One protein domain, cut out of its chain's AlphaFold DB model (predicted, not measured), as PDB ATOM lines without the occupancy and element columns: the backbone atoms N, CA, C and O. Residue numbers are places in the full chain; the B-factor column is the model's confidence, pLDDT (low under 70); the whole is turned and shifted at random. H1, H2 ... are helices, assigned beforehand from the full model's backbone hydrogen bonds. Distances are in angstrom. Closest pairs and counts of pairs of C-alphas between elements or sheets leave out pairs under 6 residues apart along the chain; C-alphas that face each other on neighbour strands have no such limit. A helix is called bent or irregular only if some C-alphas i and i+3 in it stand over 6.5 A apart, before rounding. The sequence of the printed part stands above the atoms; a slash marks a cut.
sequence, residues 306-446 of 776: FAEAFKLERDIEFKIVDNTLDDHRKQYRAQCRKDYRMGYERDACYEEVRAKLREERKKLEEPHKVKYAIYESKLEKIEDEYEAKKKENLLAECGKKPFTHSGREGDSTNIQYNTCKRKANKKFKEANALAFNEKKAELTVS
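Overview. This is residues 306 to 446 of the 776 residues of an uncharacterized protein of Bacteriovorax sp. Seq25_V (UniProt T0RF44). A long, thin, helical rod is built along the bent helix H2, with H1 folded back beside it at one end and H3 turning back along it from the other. The first arm of H3, H3a, slants steeply to the end of H2b, and its short second arm, H3b, runs back beside H2b. The 141 printed residues have three named helices, H1, H2 and H3 in chain order, and no named strand; the class is all helix, mostly aligned in packing. The whole is extended, with a radius of gyration of the C-alphas of 27.2 A and spans of 88 by 38 by 16 A.

Arrangement. By its hydrogen bonds H2, residues 346 to 398, was assigned as one helix, but it is bent: C-alphas 364 and 367 are 6.7 A apart, and arms H2a, residues 346 to 364, and H2b, residues 367 to 398, stand at a steep tilt of 43 degrees. H1, residues 306 to 342, forms a helical hairpin with H2a; they touch, closest at the C-alphas of Tyr 332 and Val 353, 6.0 A, opposite ways at a shallow tilt of 29 degrees. H1 touches H2b with residues 314 to 318 alone, closest at the C-alphas of Arg 314 and Tyr 372, 7.3 A. H3, residues 408 to 443, likewise assigned as one helix, is bent, with C-alphas 431 and 434 7.4 A apart; its arms H3a, residues 408 to 431, and H3b, residues 434 to 443, stand at a steep tilt of 67 degrees, only just short of about perpendicular. H3a touches H2b with residues 417 to 428 alone, at a steep tilt of 54 degrees; the closest C-alphas, of Cys 398 and Cys 420, are 5.8 A apart. H3b touches H2b at a shallow tilt of 23 degrees, opposite ways, closest at the C-alphas of Tyr 375 and Leu 443, 6.0 A. H1 is apart from H3a and H3b. In H2a and H2b every O i to N i+4 pair is within hydrogen-bond range; in H1 31 of 33 are, in H3a 19 of 20 and in H3b 4 of 6.

Along the chain. H1 is 54.8 A long from C-alpha 306 at (-3.199, -40.231, -31.289); H2a is 27.0 A long, H2b 45.8 A and H3a 35.2 A. H3b ends at C-alpha 443, (3.438, -32.011, -27.912).

Size, cuts and confidence. The C-alphas farthest apart, of Met 342 and Glu 409, are 88.4 A apart. The printed part has no cut; the link H1 to H2 is tight, and H2 to H3 is short. Of the printed part, residues 306, 342, 404 to 410 and 440 have a pLDDT under 70.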
ATOM      1  N   PHE A 306      -4.090 -41.317 -30.868       67.50
ATOM      2  CA  PHE A 306      -3.199 -40.231 -31.289       67.50
ATOM      3  C   PHE A 306      -1.726 -40.673 -31.318       67.50
ATOM      4  O   PHE A 306      -0.952 -40.174 -32.135       67.50
ATOM      5  N   ALA A 307      -1.341 -41.650 -30.489       75.12
ATOM      6  CA  ALA A 307      -0.016 -42.259 -30.548       75.12
ATOM      7  C   ALA A 307       0.174 -43.025 -31.869       75.12
ATOM      8  O   ALA A 307       1.257 -42.980 -32.454       75.12
ATOM      9  N   GLU A 308      -0.888 -43.638 -32.416       81.75
ATOM     10  CA  GLU A 308      -0.855 -44.194 -33.776       81.75
ATOM     11  C   GLU A 308      -0.626 -43.111 -34.849       81.75
ATOM     12  O   GLU A 308       0.054 -43.393 -35.835       81.75
ATOM     13  N   ALA A 309      -1.115 -41.876 -34.665       81.56
ATOM     14  CA  ALA A 309      -0.912 -40.786 -35.629       81.56
ATOM     15  C   ALA A 309       0.548 -40.313 -35.668       81.56
ATOM     16  O   ALA A 309       1.131 -40.197 -36.746       81.56
ATOM     17  N   PHE A 310       1.166 -40.121 -34.500       81.31
ATOM     18  CA  PHE A 310       2.578 -39.740 -34.407       81.31
ATOM     19  C   PHE A 310       3.524 -40.859 -34.822       81.31
ATOM     20  O   PHE A 310       4.494 -40.611 -35.537       81.31
ATOM     21  N   LYS A 311       3.213 -42.107 -34.461       85.56
ATOM     22  CA  LYS A 311       3.940 -43.276 -34.960       85.56
ATOM     23  C   LYS A 311       3.865 -43.372 -36.483       85.56
ATOM     24  O   LYS A 311       4.871 -43.660 -37.122       85.56
ATOM     25  N   LEU A 312       2.703 -43.092 -37.070       88.69
ATOM     26  CA  LEU A 312       2.542 -43.072 -38.519       88.69
ATOM     27  C   LEU A 312       3.360 -41.955 -39.178       88.69
ATOM     28  O   LEU A 312       3.986 -42.192 -40.207       88.69
ATOM     29  N   GLU A 313       3.382 -40.754 -38.595       87.38
ATOM     30  CA  GLU A 313       4.206 -39.653 -39.097       87.38
ATOM     31  C   GLU A 313       5.708 -39.954 -38.983       87.38
ATOM     32  O   GLU A 313       6.449 -39.730 -39.939       87.38
ATOM     33  N   ARG A 314       6.138 -40.578 -37.882       89.50
ATOM     34  CA  ARG A 314       7.501 -41.098 -37.706       89.50
ATOM     35  C   ARG A 314       7.867 -42.098 -38.795       89.50
ATOM     36  O   ARG A 314       8.904 -41.960 -39.443       89.50
ATOM     37  N   ASP A 315       6.998 -43.075 -39.033       89.44
ATOM     38  CA  ASP A 315       7.209 -44.098 -40.053       89.44
ATOM     39  C   ASP A 315       7.226 -43.480 -41.474       89.44
ATOM     40  O   ASP A 315       7.970 -43.955 -42.332       89.44
ATOM     41  N   ILE A 316       6.495 -42.380 -41.726       90.31
ATOM     42  CA  ILE A 316       6.617 -41.565 -42.954       90.31
ATOM     43  C   ILE A 316       7.992 -40.890 -43.051       90.31
ATOM     44  O   ILE A 316       8.633 -40.985 -44.099       90.31
ATOM     45  N   GLU A 317       8.444 -40.193 -42.007       90.62
ATOM     46  CA  GLU A 317       9.704 -39.436 -42.030       90.62
ATOM     47  C   GLU A 317      10.913 -40.360 -42.240       90.62
ATOM     48  O   GLU A 317      11.707 -40.136 -43.159       90.62
ATOM     49  N   PHE A 318      10.999 -41.481 -41.515       89.31
ATOM     50  CA  PHE A 318      12.049 -42.478 -41.759       89.31
ATOM     51  C   PHE A 318      11.957 -43.114 -43.153       89.31
ATOM     52  O   PHE A 318      12.985 -43.415 -43.766       89.31
ATOM     53  N   LYS A 319      10.750 -43.271 -43.711       93.25
ATOM     54  CA  LYS A 319      10.572 -43.785 -45.074       93.25
ATOM     55  C   LYS A 319      11.025 -42.790 -46.149       93.25
ATOM     56  O   LYS A 319      11.537 -43.216 -47.185       93.25
ATOM     57  N   ILE A 320      10.892 -41.486 -45.899       92.50
ATOM     58  CA  ILE A 320      11.485 -40.431 -46.736       92.50
ATOM     59  C   ILE A 320      13.016 -40.542 -46.700       92.50
ATOM     60  O   ILE A 320      13.634 -40.597 -47.763       92.50
ATOM     61  N   VAL A 321      13.617 -40.671 -45.510       90.69
ATOM     62  CA  VAL A 321      15.073 -40.856 -45.349       90.69
ATOM     63  C   VAL A 321      15.580 -42.099 -46.095       90.69
ATOM     64  O   VAL A 321      16.547 -42.007 -46.851       90.69
ATOM     65  N   ASP A 322      14.909 -43.247 -45.959       90.56
ATOM     66  CA  ASP A 322      15.268 -44.483 -46.672       90.56
ATOM     67  C   ASP A 322      15.230 -44.319 -48.204       90.56
ATOM     68  O   ASP A 322      16.116 -44.820 -48.904       90.56
ATOM     69  N   ASN A 323      14.230 -43.606 -48.733       92.94
ATOM     70  CA  ASN A 323      14.112 -43.338 -50.167       92.94
ATOM     71  C   ASN A 323      15.255 -42.429 -50.662       92.94
ATOM     72  O   ASN A 323      15.919 -42.769 -51.645       92.94
ATOM     73  N   THR A 324      15.546 -41.337 -49.944       93.00
ATOM     74  CA  THR A 324      16.681 -40.437 -50.227       93.00
ATOM     75  C   THR A 324      18.013 -41.191 -50.217       93.00
ATOM     76  O   THR A 324      18.841 -41.023 -51.115       93.00
ATOM     77  N   LEU A 325      18.210 -42.100 -49.256       93.12
ATOM     78  CA  LEU A 325      19.419 -42.920 -49.164       93.12
ATOM     79  C   LEU A 325      19.558 -43.933 -50.308       93.12
ATOM     80  O   LEU A 325      20.684 -44.200 -50.739       93.12
ATOM     81  N   ASP A 326      18.467 -44.496 -50.837       93.62
ATOM     82  CA  ASP A 326      18.552 -45.354 -52.025       93.62
ATOM     83  C   ASP A 326      18.863 -44.544 -53.298       93.62
ATOM     84  O   ASP A 326      19.567 -45.041 -54.183       93.62
ATOM     85  N   ASP A 327      18.448 -43.277 -53.376       95.00
ATOM     86  CA  ASP A 327      18.840 -42.372 -54.461       95.00
ATOM     87  C   ASP A 327      20.304 -41.917 -54.353       95.00
ATOM     88  O   ASP A 327      21.046 -42.061 -55.332       95.00
ATOM     89  N   HIS A 328      20.788 -41.531 -53.166       94.50
ATOM     90  CA  HIS A 328      22.225 -41.328 -52.911       94.50
ATOM     91  C   HIS A 328      23.027 -42.588 -53.281       94.50
ATOM     92  O   HIS A 328      24.049 -42.524 -53.967       94.50
ATOM     93  N   ARG A 329      22.527 -43.780 -52.938       94.44
ATOM     94  CA  ARG A 329      23.156 -45.063 -53.289       94.44
ATOM     95  C   ARG A 329      23.187 -45.317 -54.795       94.44
ATOM     96  O   ARG A 329      24.171 -45.883 -55.279       94.44
ATOM     97  N   LYS A 330      22.155 -44.929 -55.553       95.94
ATOM     98  CA  LYS A 330      22.157 -44.992 -57.029       95.94
ATOM     99  C   LYS A 330      23.198 -44.038 -57.610       95.94
ATOM    100  O   LYS A 330      23.970 -44.470 -58.470       95.94
ATOM    101  N   GLN A 331      23.256 -42.800 -57.116       95.62
ATOM    102  CA  GLN A 331      24.213 -41.775 -57.542       95.62
ATOM    103  C   GLN A 331      25.659 -42.201 -57.259       95.62
ATOM    104  O   GLN A 331      26.455 -42.320 -58.189       95.62
ATOM    105  N   TYR A 332      25.988 -42.560 -56.015       93.88
ATOM    106  CA  TYR A 332      27.324 -43.021 -55.631       93.88
ATOM    107  C   TYR A 332      27.750 -44.288 -56.391       93.88
ATOM    108  O   TYR A 332      28.892 -44.394 -56.829       93.88
ATOM    109  N   ARG A 333      26.831 -45.230 -56.660       91.44
ATOM    110  CA  ARG A 333      27.110 -46.385 -57.540       91.44
ATOM    111  C   ARG A 333      27.276 -46.009 -59.010       91.44
ATOM    112  O   ARG A 333      27.921 -46.751 -59.747       91.44
ATOM    113  N   ALA A 334      26.639 -44.946 -59.495       92.62
ATOM    114  CA  ALA A 334      26.850 -44.448 -60.851       92.62
ATOM    115  C   ALA A 334      28.225 -43.778 -60.975       92.62
ATOM    116  O   ALA A 334      28.937 -44.076 -61.930       92.62
ATOM    117  N   GLN A 335      28.620 -42.978 -59.981       91.12
ATOM    118  CA  GLN A 335      29.939 -42.351 -59.914       91.12
ATOM    119  C   GLN A 335      31.054 -43.401 -59.811       91.12
ATOM    120  O   GLN A 335      31.853 -43.514 -60.731       91.12
ATOM    121  N   CYS A 336      30.968 -44.313 -58.838       88.94
ATOM    122  CA  CYS A 336      31.892 -45.441 -58.682       88.94
ATOM    123  C   CYS A 336      32.065 -46.289 -59.967       88.94
ATOM    124  O   CYS A 336      33.140 -46.812 -60.246       88.94
ATOM    125  N   ARG A 337      31.026 -46.409 -60.812       87.56
ATOM    126  CA  ARG A 337      31.119 -47.099 -62.118       87.56
ATOM    127  C   ARG A 337      31.828 -46.292 -63.211       87.56
ATOM    128  O   ARG A 337      32.297 -46.909 -64.164       87.56
ATOM    129  N   LYS A 338      31.883 -44.961 -63.113       88.44
ATOM    130  CA  LYS A 338      32.750 -44.122 -63.954       88.44
ATOM    131  C   LYS A 338      34.200 -44.287 -63.506       88.44
ATOM    132  O   LYS A 338      35.043 -44.613 -64.332       88.44
ATOM    133  N   ASP A 339      34.447 -44.183 -62.204       79.75
ATOM    134  CA  ASP A 339      35.793 -44.220 -61.620       79.75
ATOM    135  C   ASP A 339      36.452 -45.603 -61.799       79.75
ATOM    136  O   ASP A 339      37.621 -45.704 -62.163       79.75
ATOM    137  N   TYR A 340      35.676 -46.691 -61.706       77.19
ATOM    138  CA  TYR A 340      36.139 -48.049 -62.026       77.19
ATOM    139  C   TYR A 340      36.664 -48.203 -63.467       77.19
ATOM    140  O   TYR A 340      37.593 -48.972 -63.706       77.19
ATOM    141  N   ARG A 341      36.126 -47.454 -64.446       74.31
ATOM    142  CA  ARG A 341      36.643 -47.482 -65.833       74.31
ATOM    143  C   ARG A 341      38.040 -46.864 -65.961       74.31
ATOM    144  O   ARG A 341      38.684 -47.088 -66.979       74.31
ATOM    145  N   MET A 342      38.502 -46.137 -64.943       69.62
ATOM    146  CA  MET A 342      39.835 -45.528 -64.864       69.62
ATOM    147  C   MET A 342      40.861 -46.420 -64.133       69.62
ATOM    148  O   MET A 342      41.963 -45.964 -63.847       69.62
ATOM    149  N   GLY A 343      40.524 -47.683 -63.831       72.12
ATOM    150  CA  GLY A 343      41.457 -48.664 -63.254       72.12
ATOM    151  C   GLY A 343      41.408 -48.825 -61.729       72.12
ATOM    152  O   GLY A 343      42.254 -49.516 -61.172       72.12
ATOM    153  N   TYR A 344      40.427 -48.226 -61.048       72.75
ATOM    154  CA  TYR A 344      40.241 -48.389 -59.599       72.75
ATOM    155  C   TYR A 344      39.788 -49.808 -59.214       72.75
ATOM    156  O   TYR A 344      39.049 -50.458 -59.953       72.75
ATOM    157  N   GLU A 345      40.151 -50.287 -58.020       84.62
ATOM    158  CA  GLU A 345      39.660 -51.579 -57.526       84.62
ATOM    159  C   GLU A 345      38.166 -51.529 -57.172       84.62
ATOM    160  O   GLU A 345      37.684 -50.654 -56.446       84.62
ATOM    161  N   ARG A 346      37.416 -52.520 -57.669       82.88
ATOM    162  CA  ARG A 346      35.950 -52.573 -57.560       82.88
ATOM    163  C   ARG A 346      35.453 -52.615 -56.113       82.88
ATOM    164  O   ARG A 346      34.428 -52.008 -55.804       82.88
ATOM    165  N   ASP A 347      36.158 -53.342 -55.253       85.12
ATOM    166  CA  ASP A 347      35.718 -53.597 -53.882       85.12
ATOM    167  C   ASP A 347      36.026 -52.413 -52.957       85.12
ATOM    168  O   ASP A 347      35.149 -52.009 -52.191       85.12
ATOM    169  N   ALA A 348      37.187 -51.764 -53.119       86.75
ATOM    170  CA  ALA A 348      37.506 -50.497 -52.456       86.75
ATOM    171  C   ALA A 348      36.441 -49.425 -52.757       86.75
ATOM    172  O   ALA A 348      35.906 -48.789 -51.849       86.75
ATOM    173  N   CYS A 349      36.047 -49.315 -54.029       88.62
ATOM    174  CA  CYS A 349      35.000 -48.400 -54.476       88.62
ATOM    175  C   CYS A 349      33.626 -48.710 -53.839       88.62
ATOM    176  O   CYS A 349      32.891 -47.802 -53.457       88.62
ATOM    177  N   TYR A 350      33.264 -49.988 -53.645       87.25
ATOM    178  CA  TYR A 350      32.025 -50.336 -52.934       87.25
ATOM    179  C   TYR A 350      32.072 -50.054 -51.426       87.25
ATOM    180  O   TYR A 350      31.026 -49.707 -50.868       87.25
ATOM    181  N   GLU A 351      33.223 -50.192 -50.764       90.19
ATOM    182  CA  GLU A 351      33.364 -49.817 -49.350       90.19
ATOM    183  C   GLU A 351      33.305 -48.300 -49.145       90.19
ATOM    184  O   GLU A 351      32.626 -47.847 -48.226       90.19
ATOM    185  N   GLU A 352      33.881 -47.500 -50.044       91.50
ATOM    186  CA  GLU A 352      33.740 -46.039 -50.006       91.50
ATOM    187  C   GLU A 352      32.266 -45.608 -50.138       91.50
ATOM    188  O   GLU A 352      31.765 -44.806 -49.345       91.50
ATOM    189  N   VAL A 353      31.523 -46.213 -51.075       92.31
ATOM    190  CA  VAL A 353      30.073 -45.989 -51.218       92.31
ATOM    191  C   VAL A 353      29.315 -46.390 -49.944       92.31
ATOM    192  O   VAL A 353      28.361 -45.712 -49.563       92.31
ATOM    193  N   ARG A 354      29.715 -47.472 -49.260       91.88
ATOM    194  CA  ARG A 354      29.114 -47.879 -47.973       91.88
ATOM    195  C   ARG A 354      29.431 -46.886 -46.857       91.88
ATOM    196  O   ARG A 354      28.534 -46.595 -46.072       91.88
ATOM    197  N   ALA A 355      30.658 -46.374 -46.784       92.44
ATOM    198  CA  ALA A 355      31.067 -45.387 -45.789       92.44
ATOM    199  C   ALA A 355      30.268 -44.083 -45.943       92.44
ATOM    200  O   ALA A 355      29.598 -43.676 -44.995       92.44
ATOM    201  N   LYS A 356      30.218 -43.521 -47.159       93.56
ATOM    202  CA  LYS A 356      29.421 -42.320 -47.472       93.56
ATOM    203  C   LYS A 356      27.942 -42.505 -47.122       93.56
ATOM    204  O   LYS A 356      27.352 -41.651 -46.475       93.56
ATOM    205  N   LEU A 357      27.345 -43.656 -47.449       93.50
ATOM    206  CA  LEU A 357      25.945 -43.938 -47.095       93.50
ATOM    207  C   LEU A 357      25.684 -44.080 -45.589       93.50
ATOM    208  O   LEU A 357      24.562 -43.821 -45.163       93.50
ATOM    209  N   ARG A 358      26.669 -44.495 -44.780       91.19
ATOM    210  CA  ARG A 358      26.533 -44.499 -43.310       91.19
ATOM    211  C   ARG A 358      26.561 -43.081 -42.751       91.19
ATOM    212  O   ARG A 358      25.763 -42.771 -41.876       91.19
ATOM    213  N   GLU A 359      27.452 -42.238 -43.266       92.94
ATOM    214  CA  GLU A 359      27.569 -40.838 -42.849       92.94
ATOM    215  C   GLU A 359      26.311 -40.039 -43.223       92.94
ATOM    216  O   GLU A 359      25.712 -39.396 -42.365       92.94
ATOM    217  N   GLU A 360      25.843 -40.170 -44.469       93.25
ATOM    218  CA  GLU A 360      24.587 -39.570 -44.930       93.25
ATOM    219  C   GLU A 360      23.373 -40.105 -44.162       93.25
ATOM    220  O   GLU A 360      22.501 -39.327 -43.781       93.25
ATOM    221  N   ARG A 361      23.325 -41.413 -43.854       91.69
ATOM    222  CA  ARG A 361      22.267 -41.970 -42.996       91.69
ATOM    223  C   ARG A 361      22.287 -41.328 -41.615       91.69
ATOM    224  O   ARG A 361      21.217 -40.987 -41.130       91.69
ATOM    225  N   LYS A 362      23.460 -41.125 -41.000       87.62
ATOM    226  CA  LYS A 362      23.535 -40.436 -39.706       87.62
ATOM    227  C   LYS A 362      22.992 -39.008 -39.826       87.62
ATOM    228  O   LYS A 362      22.075 -38.665 -39.094       87.62
ATOM    229  N   LYS A 363      23.486 -38.212 -40.783       90.06
ATOM    230  CA  LYS A 363      23.043 -36.817 -40.993       90.06
ATOM    231  C   LYS A 363      21.531 -36.689 -41.206       90.06
ATOM    232  O   LYS A 363      20.935 -35.746 -40.700       90.06
ATOM    233  N   LEU A 364      20.927 -37.620 -41.948       89.00
ATOM    234  CA  LEU A 364      19.492 -37.609 -42.235       89.00
ATOM    235  C   LEU A 364      18.644 -38.173 -41.085       89.00
ATOM    236  O   LEU A 364      17.583 -37.631 -40.814       89.00
ATOM    237  N   GLU A 365      19.066 -39.243 -40.406       88.56
ATOM    238  CA  GLU A 365      18.261 -39.865 -39.343       88.56
ATOM    239  C   GLU A 365      18.318 -39.128 -38.001       88.56
ATOM    240  O   GLU A 365      17.322 -39.147 -37.277       88.56
ATOM    241  N   GLU A 366      19.464 -38.544 -37.630       85.44
ATOM    242  CA  GLU A 366      19.664 -37.994 -36.281       85.44
ATOM    243  C   GLU A 366      18.619 -36.928 -35.913       85.44
ATOM    244  O   GLU A 366      17.991 -37.082 -34.865       85.44
ATOM    245  N   PRO A 367      18.308 -35.929 -36.771       83.94
ATOM    246  CA  PRO A 367      17.280 -34.941 -36.458       83.94
ATOM    247  C   PRO A 367      15.927 -35.592 -36.146       83.94
ATOM    248  O   PRO A 367      15.313 -35.263 -35.130       83.94
ATOM    249  N   HIS A 368      15.481 -36.553 -36.961       85.44
ATOM    250  CA  HIS A 368      14.213 -37.247 -36.732       85.44
ATOM    251  C   HIS A 368      14.236 -38.050 -35.423       85.44
ATOM    252  O   HIS A 368      13.281 -37.972 -34.654       85.44
ATOM    253  N   LYS A 369      15.331 -38.758 -35.104       82.25
ATOM    254  CA  LYS A 369      15.473 -39.466 -33.816       82.25
ATOM    255  C   LYS A 369      15.322 -38.519 -32.625       82.25
ATOM    256  O   LYS A 369      14.551 -38.822 -31.719       82.25
ATOM    257  N   VAL A 370      15.998 -37.368 -32.651       83.31
ATOM    258  CA  VAL A 370      15.901 -36.360 -31.582       83.31
ATOM    259  C   VAL A 370      14.474 -35.820 -31.455       83.31
ATOM    260  O   VAL A 370      13.921 -35.816 -30.358       83.31
ATOM    261  N   LYS A 371      13.841 -35.445 -32.576       86.38
ATOM    262  CA  LYS A 371      12.450 -34.964 -32.619       86.38
ATOM    263  C   LYS A 371      11.479 -35.957 -31.972       86.38
ATOM    264  O   LYS A 371      10.665 -35.560 -31.140       86.38
ATOM    265  N   TYR A 372      11.569 -37.240 -32.326       84.50
ATOM    266  CA  TYR A 372      10.655 -38.252 -31.791       84.50
ATOM    267  C   TYR A 372      10.948 -38.632 -30.338       84.50
ATOM    268  O   TYR A 372       9.995 -38.840 -29.597       84.50
ATOM    269  N   ALA A 373      12.205 -38.610 -29.887       79.56
ATOM    270  CA  ALA A 373      12.528 -38.818 -28.473       79.56
ATOM    271  C   ALA A 373      11.979 -37.689 -27.573       79.56
ATOM    272  O   ALA A 373      11.411 -37.956 -26.515       79.56
ATOM    273  N   ILE A 374      12.066 -36.425 -28.017       83.31
ATOM    274  CA  ILE A 374      11.436 -35.283 -27.326       83.31
ATOM    275  C   ILE A 374       9.915 -35.472 -27.256       83.31
ATOM    276  O   ILE A 374       9.317 -35.284 -26.197       83.31
ATOM    277  N   TYR A 375       9.287 -35.853 -28.373       83.88
ATOM    278  CA  TYR A 375       7.847 -36.103 -28.426       83.88
ATOM    279  C   TYR A 375       7.420 -37.241 -27.482       83.88
ATOM    280  O   TYR A 375       6.455 -37.078 -26.738       83.88
ATOM    281  N   GLU A 376       8.139 -38.368 -27.484       83.06
ATOM    282  CA  GLU A 376       7.841 -39.535 -26.644       83.06
ATOM    283  C   GLU A 376       7.946 -39.175 -25.143       83.06
ATOM    284  O   GLU A 376       7.011 -39.461 -24.397       83.06
ATOM    285  N   SER A 377       8.969 -38.411 -24.726       83.25
ATOM    286  CA  SER A 377       9.088 -37.849 -23.359       83.25
ATOM    287  C   SER A 377       7.939 -36.894 -22.988       83.25
ATOM    288  O   SER A 377       7.399 -36.961 -21.877       83.25
ATOM    289  N   LYS A 378       7.533 -35.985 -23.891       85.50
ATOM    290  CA  LYS A 378       6.391 -35.086 -23.629       85.50
ATOM    291  C   LYS A 378       5.074 -35.870 -23.519       85.50
ATOM    292  O   LYS A 378       4.246 -35.542 -22.670       85.50
ATOM    293  N   LEU A 379       4.882 -36.906 -24.343       83.25
ATOM    294  CA  LEU A 379       3.690 -37.756 -24.321       83.25
ATOM    295  C   LEU A 379       3.600 -38.579 -23.032       83.25
ATOM    296  O   LEU A 379       2.539 -38.579 -22.413       83.25
ATOM    297  N   GLU A 380       4.696 -39.207 -22.599       82.38
ATOM    298  CA  GLU A 380       4.746 -40.002 -21.364       82.38
ATOM    299  C   GLU A 380       4.289 -39.178 -20.148       82.38
ATOM    300  O   GLU A 380       3.399 -39.603 -19.416       82.38
ATOM    301  N   LYS A 381       4.775 -37.937 -20.000       85.06
ATOM    302  CA  LYS A 381       4.346 -37.024 -18.921       85.06
ATOM    303  C   LYS A 381       2.849 -36.703 -18.960       85.06
ATOM    304  O   LYS A 381       2.203 -36.646 -17.915       85.06
ATOM    305  N   ILE A 382       2.290 -36.488 -20.153       84.25
ATOM    306  CA  ILE A 382       0.859 -36.203 -20.333       84.25
ATOM    307  C   ILE A 382       0.008 -37.446 -20.018       84.25
ATOM    308  O   ILE A 382      -1.072 -37.318 -19.434       84.25
ATOM    309  N   GLU A 383       0.481 -38.646 -20.368       84.25
ATOM    310  CA  GLU A 383      -0.186 -39.910 -20.037       84.25
ATOM    311  C   GLU A 383      -0.108 -40.235 -18.538       84.25
ATOM    312  O   GLU A 383      -1.131 -40.600 -17.953       84.25
ATOM    313  N   ASP A 384       1.039 -40.013 -17.892       84.06
ATOM    314  CA  ASP A 384       1.220 -40.185 -16.447       84.06
ATOM    315  C   ASP A 384       0.330 -39.231 -15.637       84.06
ATOM    316  O   ASP A 384      -0.369 -39.665 -14.718       84.06
ATOM    317  N   GLU A 385       0.273 -37.942 -16.001       87.31
ATOM    318  CA  GLU A 385      -0.666 -36.988 -15.396       87.31
ATOM    319  C   GLU A 385      -2.130 -37.435 -15.556       87.31
ATOM    320  O   GLU A 385      -2.943 -37.290 -14.634       87.31
ATOM    321  N   TYR A 386      -2.486 -37.953 -16.734       86.81
ATOM    322  CA  TYR A 386      -3.845 -38.390 -17.037       86.81
ATOM    323  C   TYR A 386      -4.219 -39.656 -16.256       86.81
ATOM    324  O   TYR A 386      -5.298 -39.710 -15.661       86.81
ATOM    325  N   GLU A 387      -3.338 -40.659 -16.185       85.88
ATOM    326  CA  GLU A 387      -3.558 -41.871 -15.390       85.88
ATOM    327  C   GLU A 387      -3.525 -41.594 -13.879       85.88
ATOM    328  O   GLU A 387      -4.307 -42.203 -13.142       85.88
ATOM    329  N   ALA A 388      -2.723 -40.634 -13.404       87.88
ATOM    330  CA  ALA A 388      -2.768 -40.156 -12.021       87.88
ATOM    331  C   ALA A 388      -4.143 -39.555 -11.677       87.88
ATOM    332  O   ALA A 388      -4.828 -40.067 -10.787       87.88
ATOM    333  N   LYS A 389      -4.617 -38.565 -12.450       91.38
ATOM    334  CA  LYS A 389      -5.954 -37.956 -12.275       91.38
ATOM    335  C   LYS A 389      -7.084 -38.983 -12.398       91.38
ATOM    336  O   LYS A 389      -8.059 -38.952 -11.647       91.38
ATOM    337  N   LYS A 390      -6.953 -39.947 -13.311       91.69
ATOM    338  CA  LYS A 390      -7.908 -41.052 -13.494       91.69
ATOM    339  C   LYS A 390      -7.941 -41.988 -12.288       91.69
ATOM    340  O   LYS A 390      -9.016 -42.435 -11.889       91.69
ATOM    341  N   LYS A 391      -6.783 -42.290 -11.697       89.75
ATOM    342  CA  LYS A 391      -6.648 -43.100 -10.478       89.75
ATOM    343  C   LYS A 391      -7.252 -42.387  -9.268       89.75
ATOM    344  O   LYS A 391      -7.936 -43.041  -8.484       89.75
ATOM    345  N   GLU A 392      -7.063 -41.075  -9.151       92.56
ATOM    346  CA  GLU A 392      -7.714 -40.237  -8.138       92.56
ATOM    347  C   GLU A 392      -9.237 -40.222  -8.311       92.56
ATOM    348  O   GLU A 392      -9.956 -40.540  -7.366       92.56
ATOM    349  N   ASN A 393      -9.746 -39.978  -9.527       93.06
ATOM    350  CA  ASN A 393     -11.188 -40.007  -9.792       93.06
ATOM    351  C   ASN A 393     -11.803 -41.396  -9.538       93.06
ATOM    352  O   ASN A 393     -12.894 -41.503  -8.985       93.06
ATOM    353  N   LEU A 394     -11.101 -42.480  -9.890       92.12
ATOM    354  CA  LEU A 394     -11.530 -43.844  -9.564       92.12
ATOM    355  C   LEU A 394     -11.563 -44.104  -8.054       92.12
ATOM    356  O   LEU A 394     -12.484 -44.768  -7.580       92.12
ATOM    357  N   LEU A 395     -10.583 -43.595  -7.303       92.62
ATOM    358  CA  LEU A 395     -10.548 -43.714  -5.847       92.62
ATOM    359  C   LEU A 395     -11.679 -42.902  -5.191       92.62
ATOM    360  O   LEU A 395     -12.263 -43.371  -4.217       92.62
ATOM    361  N   ALA A 396     -12.015 -41.736  -5.748       94.12
ATOM    362  CA  ALA A 396     -13.102 -40.877  -5.283       94.12
ATOM    363  C   ALA A 396     -14.503 -41.433  -5.618       94.12
ATOM    364  O   ALA A 396     -15.354 -41.492  -4.735       94.12
ATOM    365  N   GLU A 397     -14.753 -41.882  -6.857       95.38
ATOM    366  CA  GLU A 397     -16.063 -42.423  -7.266       95.38
ATOM    367  C   GLU A 397     -16.314 -43.859  -6.767       95.38
ATOM    368  O   GLU A 397     -17.462 -44.212  -6.499       95.38
ATOM    369  N   CYS A 398     -15.278 -44.704  -6.675       94.81
ATOM    370  CA  CYS A 398     -15.432 -46.149  -6.447       94.81
ATOM    371  C   CYS A 398     -14.725 -46.690  -5.195       94.81
ATOM    372  O   CYS A 398     -14.829 -47.888  -4.915       94.81
ATOM    373  N   GLY A 399     -14.006 -45.849  -4.445       93.06
ATOM    374  CA  GLY A 399     -13.236 -46.264  -3.275       93.06
ATOM    375  C   GLY A 399     -12.026 -47.147  -3.612       93.06
ATOM    376  O   GLY A 399     -11.614 -47.305  -4.763       93.06
ATOM    377  N   LYS A 400     -11.420 -47.743  -2.578       89.94
ATOM    378  CA  LYS A 400     -10.328 -48.713  -2.756       89.94
ATOM    379  C   LYS A 400     -10.886 -50.026  -3.316       89.94
ATOM    380  O   LYS A 400     -11.908 -50.515  -2.842       89.94
ATOM    381  N   LYS A 401     -10.175 -50.637  -4.274       87.12
ATOM    382  CA  LYS A 401     -10.496 -51.987  -4.771       87.12
ATOM    383  C   LYS A 401     -10.576 -52.966  -3.582       87.12
ATOM    384  O   LYS A 401      -9.613 -53.019  -2.814       87.12
ATOM    385  N   PRO A 402     -11.657 -53.754  -3.434       82.38
ATOM    386  CA  PRO A 402     -11.774 -54.698  -2.326       82.38
ATOM    387  C   PRO A 402     -10.681 -55.776  -2.393       82.38
ATOM    388  O   PRO A 402     -10.436 -56.371  -3.446       82.38
ATOM    389  N   PHE A 403     -10.034 -56.032  -1.254       73.56
ATOM    390  CA  PHE A 403      -9.139 -57.174  -1.056       73.56
ATOM    391  C   PHE A 403      -9.992 -58.426  -0.823       73.56
ATOM    392  O   PHE A 403     -10.435 -58.692   0.291       73.56
ATOM    393  N   THR A 404     -10.261 -59.185  -1.882       61.41
ATOM    394  CA  THR A 404     -11.085 -60.397  -1.797       61.41
ATOM    395  C   THR A 404     -10.213 -61.640  -1.645       61.41
ATOM    396  O   THR A 404      -9.556 -62.058  -2.602       61.41
ATOM    397  N   HIS A 405     -10.260 -62.281  -0.477       51.72
ATOM    398  CA  HIS A 405      -9.960 -63.710  -0.391       51.72
ATOM    399  C   HIS A 405     -11.046 -64.507  -1.136       51.72
ATOM    400  O   HIS A 405     -12.185 -64.055  -1.272       51.72
ATOM    401  N   SER A 406     -10.686 -65.670  -1.677       45.22
ATOM    402  CA  SER A 406     -11.533 -66.452  -2.585       45.22
ATOM    403  C   SER A 406     -12.796 -66.993  -1.900       45.22
ATOM    404  O   SER A 406     -12.729 -67.980  -1.170       45.22
ATOM    405  N   GLY A 407     -13.948 -66.381  -2.182       60.31
ATOM    406  CA  GLY A 407     -15.265 -66.790  -1.690       60.31
ATOM    407  C   GLY A 407     -16.396 -66.024  -2.387       60.31
ATOM    408  O   GLY A 407     -16.169 -64.938  -2.921       60.31
ATOM    409  N   ARG A 408     -17.622 -66.571  -2.372       59.56
ATOM    410  CA  ARG A 408     -18.780 -66.052  -3.143       59.56
ATOM    411  C   ARG A 408     -19.154 -64.592  -2.848       59.56
ATOM    412  O   ARG A 408     -19.679 -63.911  -3.723       59.56
ATOM    413  N   GLU A 409     -18.886 -64.091  -1.645       59.56
ATOM    414  CA  GLU A 409     -19.128 -62.682  -1.286       59.56
ATOM    415  C   GLU A 409     -18.100 -61.726  -1.925       59.56
ATOM    416  O   GLU A 409     -18.415 -60.578  -2.256       59.56
ATOM    417  N   GLY A 410     -16.887 -62.224  -2.194       63.03
ATOM    418  CA  GLY A 410     -15.860 -61.509  -2.949       63.03
ATOM    419  C   GLY A 410     -16.254 -61.276  -4.409       63.03
ATOM    420  O   GLY A 410     -15.967 -60.216  -4.962       63.03
ATOM    421  N   ASP A 411     -16.981 -62.209  -5.027       71.50
ATOM    422  CA  ASP A 411     -17.428 -62.062  -6.417       71.50
ATOM    423  C   ASP A 411     -18.421 -60.896  -6.571       71.50
ATOM    424  O   ASP A 411     -18.275 -60.069  -7.472       71.50
ATOM    425  N   SER A 412     -19.389 -60.770  -5.654       78.00
ATOM    426  CA  SER A 412     -20.397 -59.697  -5.674       78.00
ATOM    427  C   SER A 412     -19.770 -58.304  -5.534       78.00
ATOM    428  O   SER A 412     -20.003 -57.415  -6.359       78.00
ATOM    429  N   THR A 413     -18.902 -58.121  -4.534       80.81
ATOM    430  CA  THR A 413     -18.213 -56.841  -4.281       80.81
ATOM    431  C   THR A 413     -17.262 -56.457  -5.420       80.81
ATOM    432  O   THR A 413     -17.201 -55.293  -5.823       80.81
ATOM    433  N   ASN A 414     -16.580 -57.431  -6.026       83.44
ATOM    434  CA  ASN A 414     -15.718 -57.211  -7.186       83.44
ATOM    435  C   ASN A 414     -16.535 -56.869  -8.454       83.44
ATOM    436  O   ASN A 414     -16.137 -55.993  -9.225       83.44
ATOM    437  N   ILE A 415     -17.714 -57.469  -8.669       86.75
ATOM    438  CA  ILE A 415     -18.635 -57.092  -9.763       86.75
ATOM    439  C   ILE A 415     -19.138 -55.651  -9.594       86.75
ATOM    440  O   ILE A 415     -19.140 -54.885 -10.565       86.75
ATOM    441  N   GLN A 416     -19.512 -55.250  -8.375       89.25
ATOM    442  CA  GLN A 416     -19.925 -53.874  -8.074       89.25
ATOM    443  C   GLN A 416     -18.790 -52.875  -8.347       89.25
ATOM    444  O   GLN A 416     -18.985 -51.926  -9.111       89.25
ATOM    445  N   TYR A 417     -17.580 -53.137  -7.835       91.25
ATOM    446  CA  TYR A 417     -16.402 -52.300  -8.089       91.25
ATOM    447  C   TYR A 417     -16.076 -52.186  -9.586       91.25
ATOM    448  O   TYR A 417     -15.866 -51.086 -10.095       91.25
ATOM    449  N   ASN A 418     -16.095 -53.292 -10.339       87.81
ATOM    450  CA  ASN A 418     -15.839 -53.263 -11.783       87.81
ATOM    451  C   ASN A 418     -16.932 -52.515 -12.568       87.81
ATOM    452  O   ASN A 418     -16.633 -51.857 -13.567       87.81
ATOM    453  N   THR A 419     -18.185 -52.570 -12.111       94.81
ATOM    454  CA  THR A 419     -19.296 -51.804 -12.695       94.81
ATOM    455  C   THR A 419     -19.130 -50.307 -12.432       94.81
ATOM    456  O   THR A 419     -19.290 -49.510 -13.358       94.81
ATOM    457  N   CYS A 420     -18.736 -49.926 -11.212       95.06
ATOM    458  CA  CYS A 420     -18.380 -48.549 -10.880       95.06
ATOM    459  C   CYS A 420     -17.197 -48.066 -11.731       95.06
ATOM    460  O   CYS A 420     -17.338 -47.096 -12.472       95.06
ATOM    461  N   LYS A 421     -16.082 -48.813 -11.746       94.00
ATOM    462  CA  LYS A 421     -14.872 -48.506 -12.525       94.00
ATOM    463  C   LYS A 421     -15.173 -48.246 -14.003       94.00
ATOM    464  O   LYS A 421     -14.604 -47.329 -14.585       94.00
ATOM    465  N   ARG A 422     -16.072 -49.021 -14.626       92.31
ATOM    466  CA  ARG A 422     -16.501 -48.794 -16.021       92.31
ATOM    467  C   ARG A 422     -17.254 -47.471 -16.198       92.31
ATOM    468  O   ARG A 422     -16.982 -46.763 -17.163       92.31
ATOM    469  N   LYS A 423     -18.171 -47.129 -15.285       94.50
ATOM    470  CA  LYS A 423     -18.930 -45.864 -15.325       94.50
ATOM    471  C   LYS A 423     -18.034 -44.651 -15.055       94.50
ATOM    472  O   LYS A 423     -18.062 -43.711 -15.843       94.50
ATOM    473  N   ALA A 424     -17.211 -44.708 -14.010       92.75
ATOM    474  CA  ALA A 424     -16.267 -43.656 -13.638       92.75
ATOM    475  C   ALA A 424     -15.213 -43.415 -14.734       92.75
ATOM    476  O   ALA A 424     -15.004 -42.279 -15.139       92.75
ATOM    477  N   ASN A 425     -14.627 -44.470 -15.323       89.50
ATOM    478  CA  ASN A 425     -13.719 -44.318 -16.471       89.50
ATOM    479  C   ASN A 425     -14.393 -43.656 -17.683       89.50
ATOM    480  O   ASN A 425     -13.750 -42.870 -18.376       89.50
ATOM    481  N   LYS A 426     -15.664 -43.985 -17.960       91.44
ATOM    482  CA  LYS A 426     -16.413 -43.373 -19.064       91.44
ATOM    483  C   LYS A 426     -16.616 -41.875 -18.809       91.44
ATOM    484  O   LYS A 426     -16.200 -41.079 -19.644       91.44
ATOM    485  N   LYS A 427     -17.148 -41.506 -17.637       91.88
ATOM    486  CA  LYS A 427     -17.309 -40.101 -17.226       91.88
ATOM    487  C   LYS A 427     -15.987 -39.337 -17.251       91.88
ATOM    488  O   LYS A 427     -15.940 -38.236 -17.776       91.88
ATOM    489  N   PHE A 428     -14.918 -39.923 -16.707       91.12
ATOM    490  CA  PHE A 428     -13.599 -39.299 -16.669       91.12
ATOM    491  C   PHE A 428     -13.075 -39.011 -18.079       91.12
ATOM    492  O   PHE A 428     -12.623 -37.897 -18.335       91.12
ATOM    493  N   LYS A 429     -13.197 -39.978 -19.006       87.38
ATOM    494  CA  LYS A 429     -12.822 -39.789 -20.414       87.38
ATOM    495  C   LYS A 429     -13.665 -38.699 -21.079       87.38
ATOM    496  O   LYS A 429     -13.110 -37.886 -21.800       87.38
ATOM    497  N   GLU A 430     -14.974 -38.664 -20.834       87.81
ATOM    498  CA  GLU A 430     -15.876 -37.644 -21.391       87.81
ATOM    499  C   GLU A 430     -15.573 -36.238 -20.838       87.81
ATOM    500  O   GLU A 430     -15.483 -35.291 -21.611       87.81
ATOM    501  N   ALA A 431     -15.334 -36.107 -19.531       87.56
ATOM    502  CA  ALA A 431     -15.058 -34.828 -18.871       87.56
ATOM    503  C   ALA A 431     -13.654 -34.264 -19.162       87.56
ATOM    504  O   ALA A 431     -13.489 -33.050 -19.234       87.56
ATOM    505  N   ASN A 432     -12.643 -35.124 -19.340       85.56
ATOM    506  CA  ASN A 432     -11.249 -34.704 -19.545       85.56
ATOM    507  C   ASN A 432     -10.796 -34.763 -21.013       85.56
ATOM    508  O   ASN A 432      -9.662 -34.386 -21.296       85.56
ATOM    509  N   ALA A 433     -11.642 -35.206 -21.953       79.31
ATOM    510  CA  ALA A 433     -11.279 -35.297 -23.373       79.31
ATOM    511  C   ALA A 433     -10.759 -33.967 -23.939       79.31
ATOM    512  O   ALA A 433      -9.779 -33.964 -24.678       79.31
ATOM    513  N   LEU A 434     -11.398 -32.849 -23.581       79.31
ATOM    514  CA  LEU A 434     -11.043 -31.528 -24.097       79.31
ATOM    515  C   LEU A 434      -9.696 -31.051 -23.529       79.31
ATOM    516  O   LEU A 434      -8.774 -30.827 -24.303       79.31
ATOM    517  N   ALA A 435      -9.525 -31.057 -22.203       80.81
ATOM    518  CA  ALA A 435      -8.261 -30.693 -21.549       80.81
ATOM    519  C   ALA A 435      -7.076 -31.606 -21.940       80.81
ATOM    520  O   ALA A 435      -5.934 -31.159 -22.033       80.81
ATOM    521  N   PHE A 436      -7.329 -32.894 -22.200       77.38
ATOM    522  CA  PHE A 436      -6.312 -33.826 -22.701       77.38
ATOM    523  C   PHE A 436      -5.930 -33.527 -24.157       77.38
ATOM    524  O   PHE A 436      -4.761 -33.636 -24.516       77.38
ATOM    525  N   ASN A 437      -6.887 -33.111 -24.994       73.88
ATOM    526  CA  ASN A 437      -6.611 -32.672 -26.362       73.88
ATOM    527  C   ASN A 437      -5.898 -31.307 -26.407       73.88
ATOM    528  O   ASN A 437      -5.045 -31.112 -27.267       73.88
ATOM    529  N   GLU A 438      -6.185 -30.399 -25.470       80.81
ATOM    530  CA  GLU A 438      -5.462 -29.129 -25.311       80.81
ATOM    531  C   GLU A 438      -4.005 -29.367 -24.903       80.81
ATOM    532  O   GLU A 438      -3.104 -28.914 -25.607       80.81
ATOM    533  N   LYS A 439      -3.743 -30.178 -23.865       80.12
ATOM    534  CA  LYS A 439      -2.368 -30.572 -23.505       80.12
ATOM    535  C   LYS A 439      -1.633 -31.282 -24.644       80.12
ATOM    536  O   LYS A 439      -0.433 -31.102 -24.816       80.12
ATOM    537  N   LYS A 440      -2.334 -32.042 -25.488       69.44
ATOM    538  CA  LYS A 440      -1.733 -32.642 -26.691       69.44
ATOM    539  C   LYS A 440      -1.272 -31.625 -27.737       69.44
ATOM    540  O   LYS A 440      -0.429 -31.980 -28.553       69.44
ATOM    541  N   ALA A 441      -1.748 -30.379 -27.715       70.25
ATOM    542  CA  ALA A 441      -1.196 -29.322 -28.562       70.25
ATOM    543  C   ALA A 441       0.202 -28.855 -28.095       70.25
ATOM    544  O   ALA A 441       0.950 -28.299 -28.894       70.25
ATOM    545  N   GLU A 442       0.589 -29.128 -26.842       76.62
ATOM    546  CA  GLU A 442       1.923 -28.840 -26.279       76.62
ATOM    547  C   GLU A 442       2.992 -29.859 -26.738       76.62
ATOM    548  O   GLU A 442       4.195 -29.645 -26.559       76.62
ATOM    549  N   LEU A 443       2.565 -30.959 -27.376       78.62
ATOM    550  CA  LEU A 443       3.438 -32.011 -27.912       78.62
ATOM    551  C   LEU A 443       4.247 -31.588 -29.144       78.62
ATOM    552  O   LEU A 443       5.132 -32.330 -29.572       78.62
ATOM    553  N   THR A 444       3.972 -30.420 -29.731       80.38
ATOM    554  CA  THR A 444       4.805 -29.888 -30.815       80.38
ATOM    555  C   THR A 444       6.253 -29.745 -30.348       80.38
ATOM    556  O   THR A 444       6.520 -29.204 -29.272       80.38
ATOM    557  N   VAL A 445       7.183 -30.231 -31.164       81.94
ATOM    558  CA  VAL A 445       8.626 -30.082 -30.953       81.94
ATOM    559  C   VAL A 445       9.115 -28.993 -31.891       81.94
ATOM    560  O   VAL A 445       9.003 -29.130 -33.107       81.94
ATOM    561  N   SER A 446       9.612 -27.900 -31.323       84.94
ATOM    562  CA  SER A 446      10.207 -26.802 -32.080       84.94
ATOM    563  C   SER A 446      11.609 -27.158 -32.578       84.94
ATOM    564  O   SER A 446      12.333 -27.936 -31.954       84.94
TER     565      SER A 446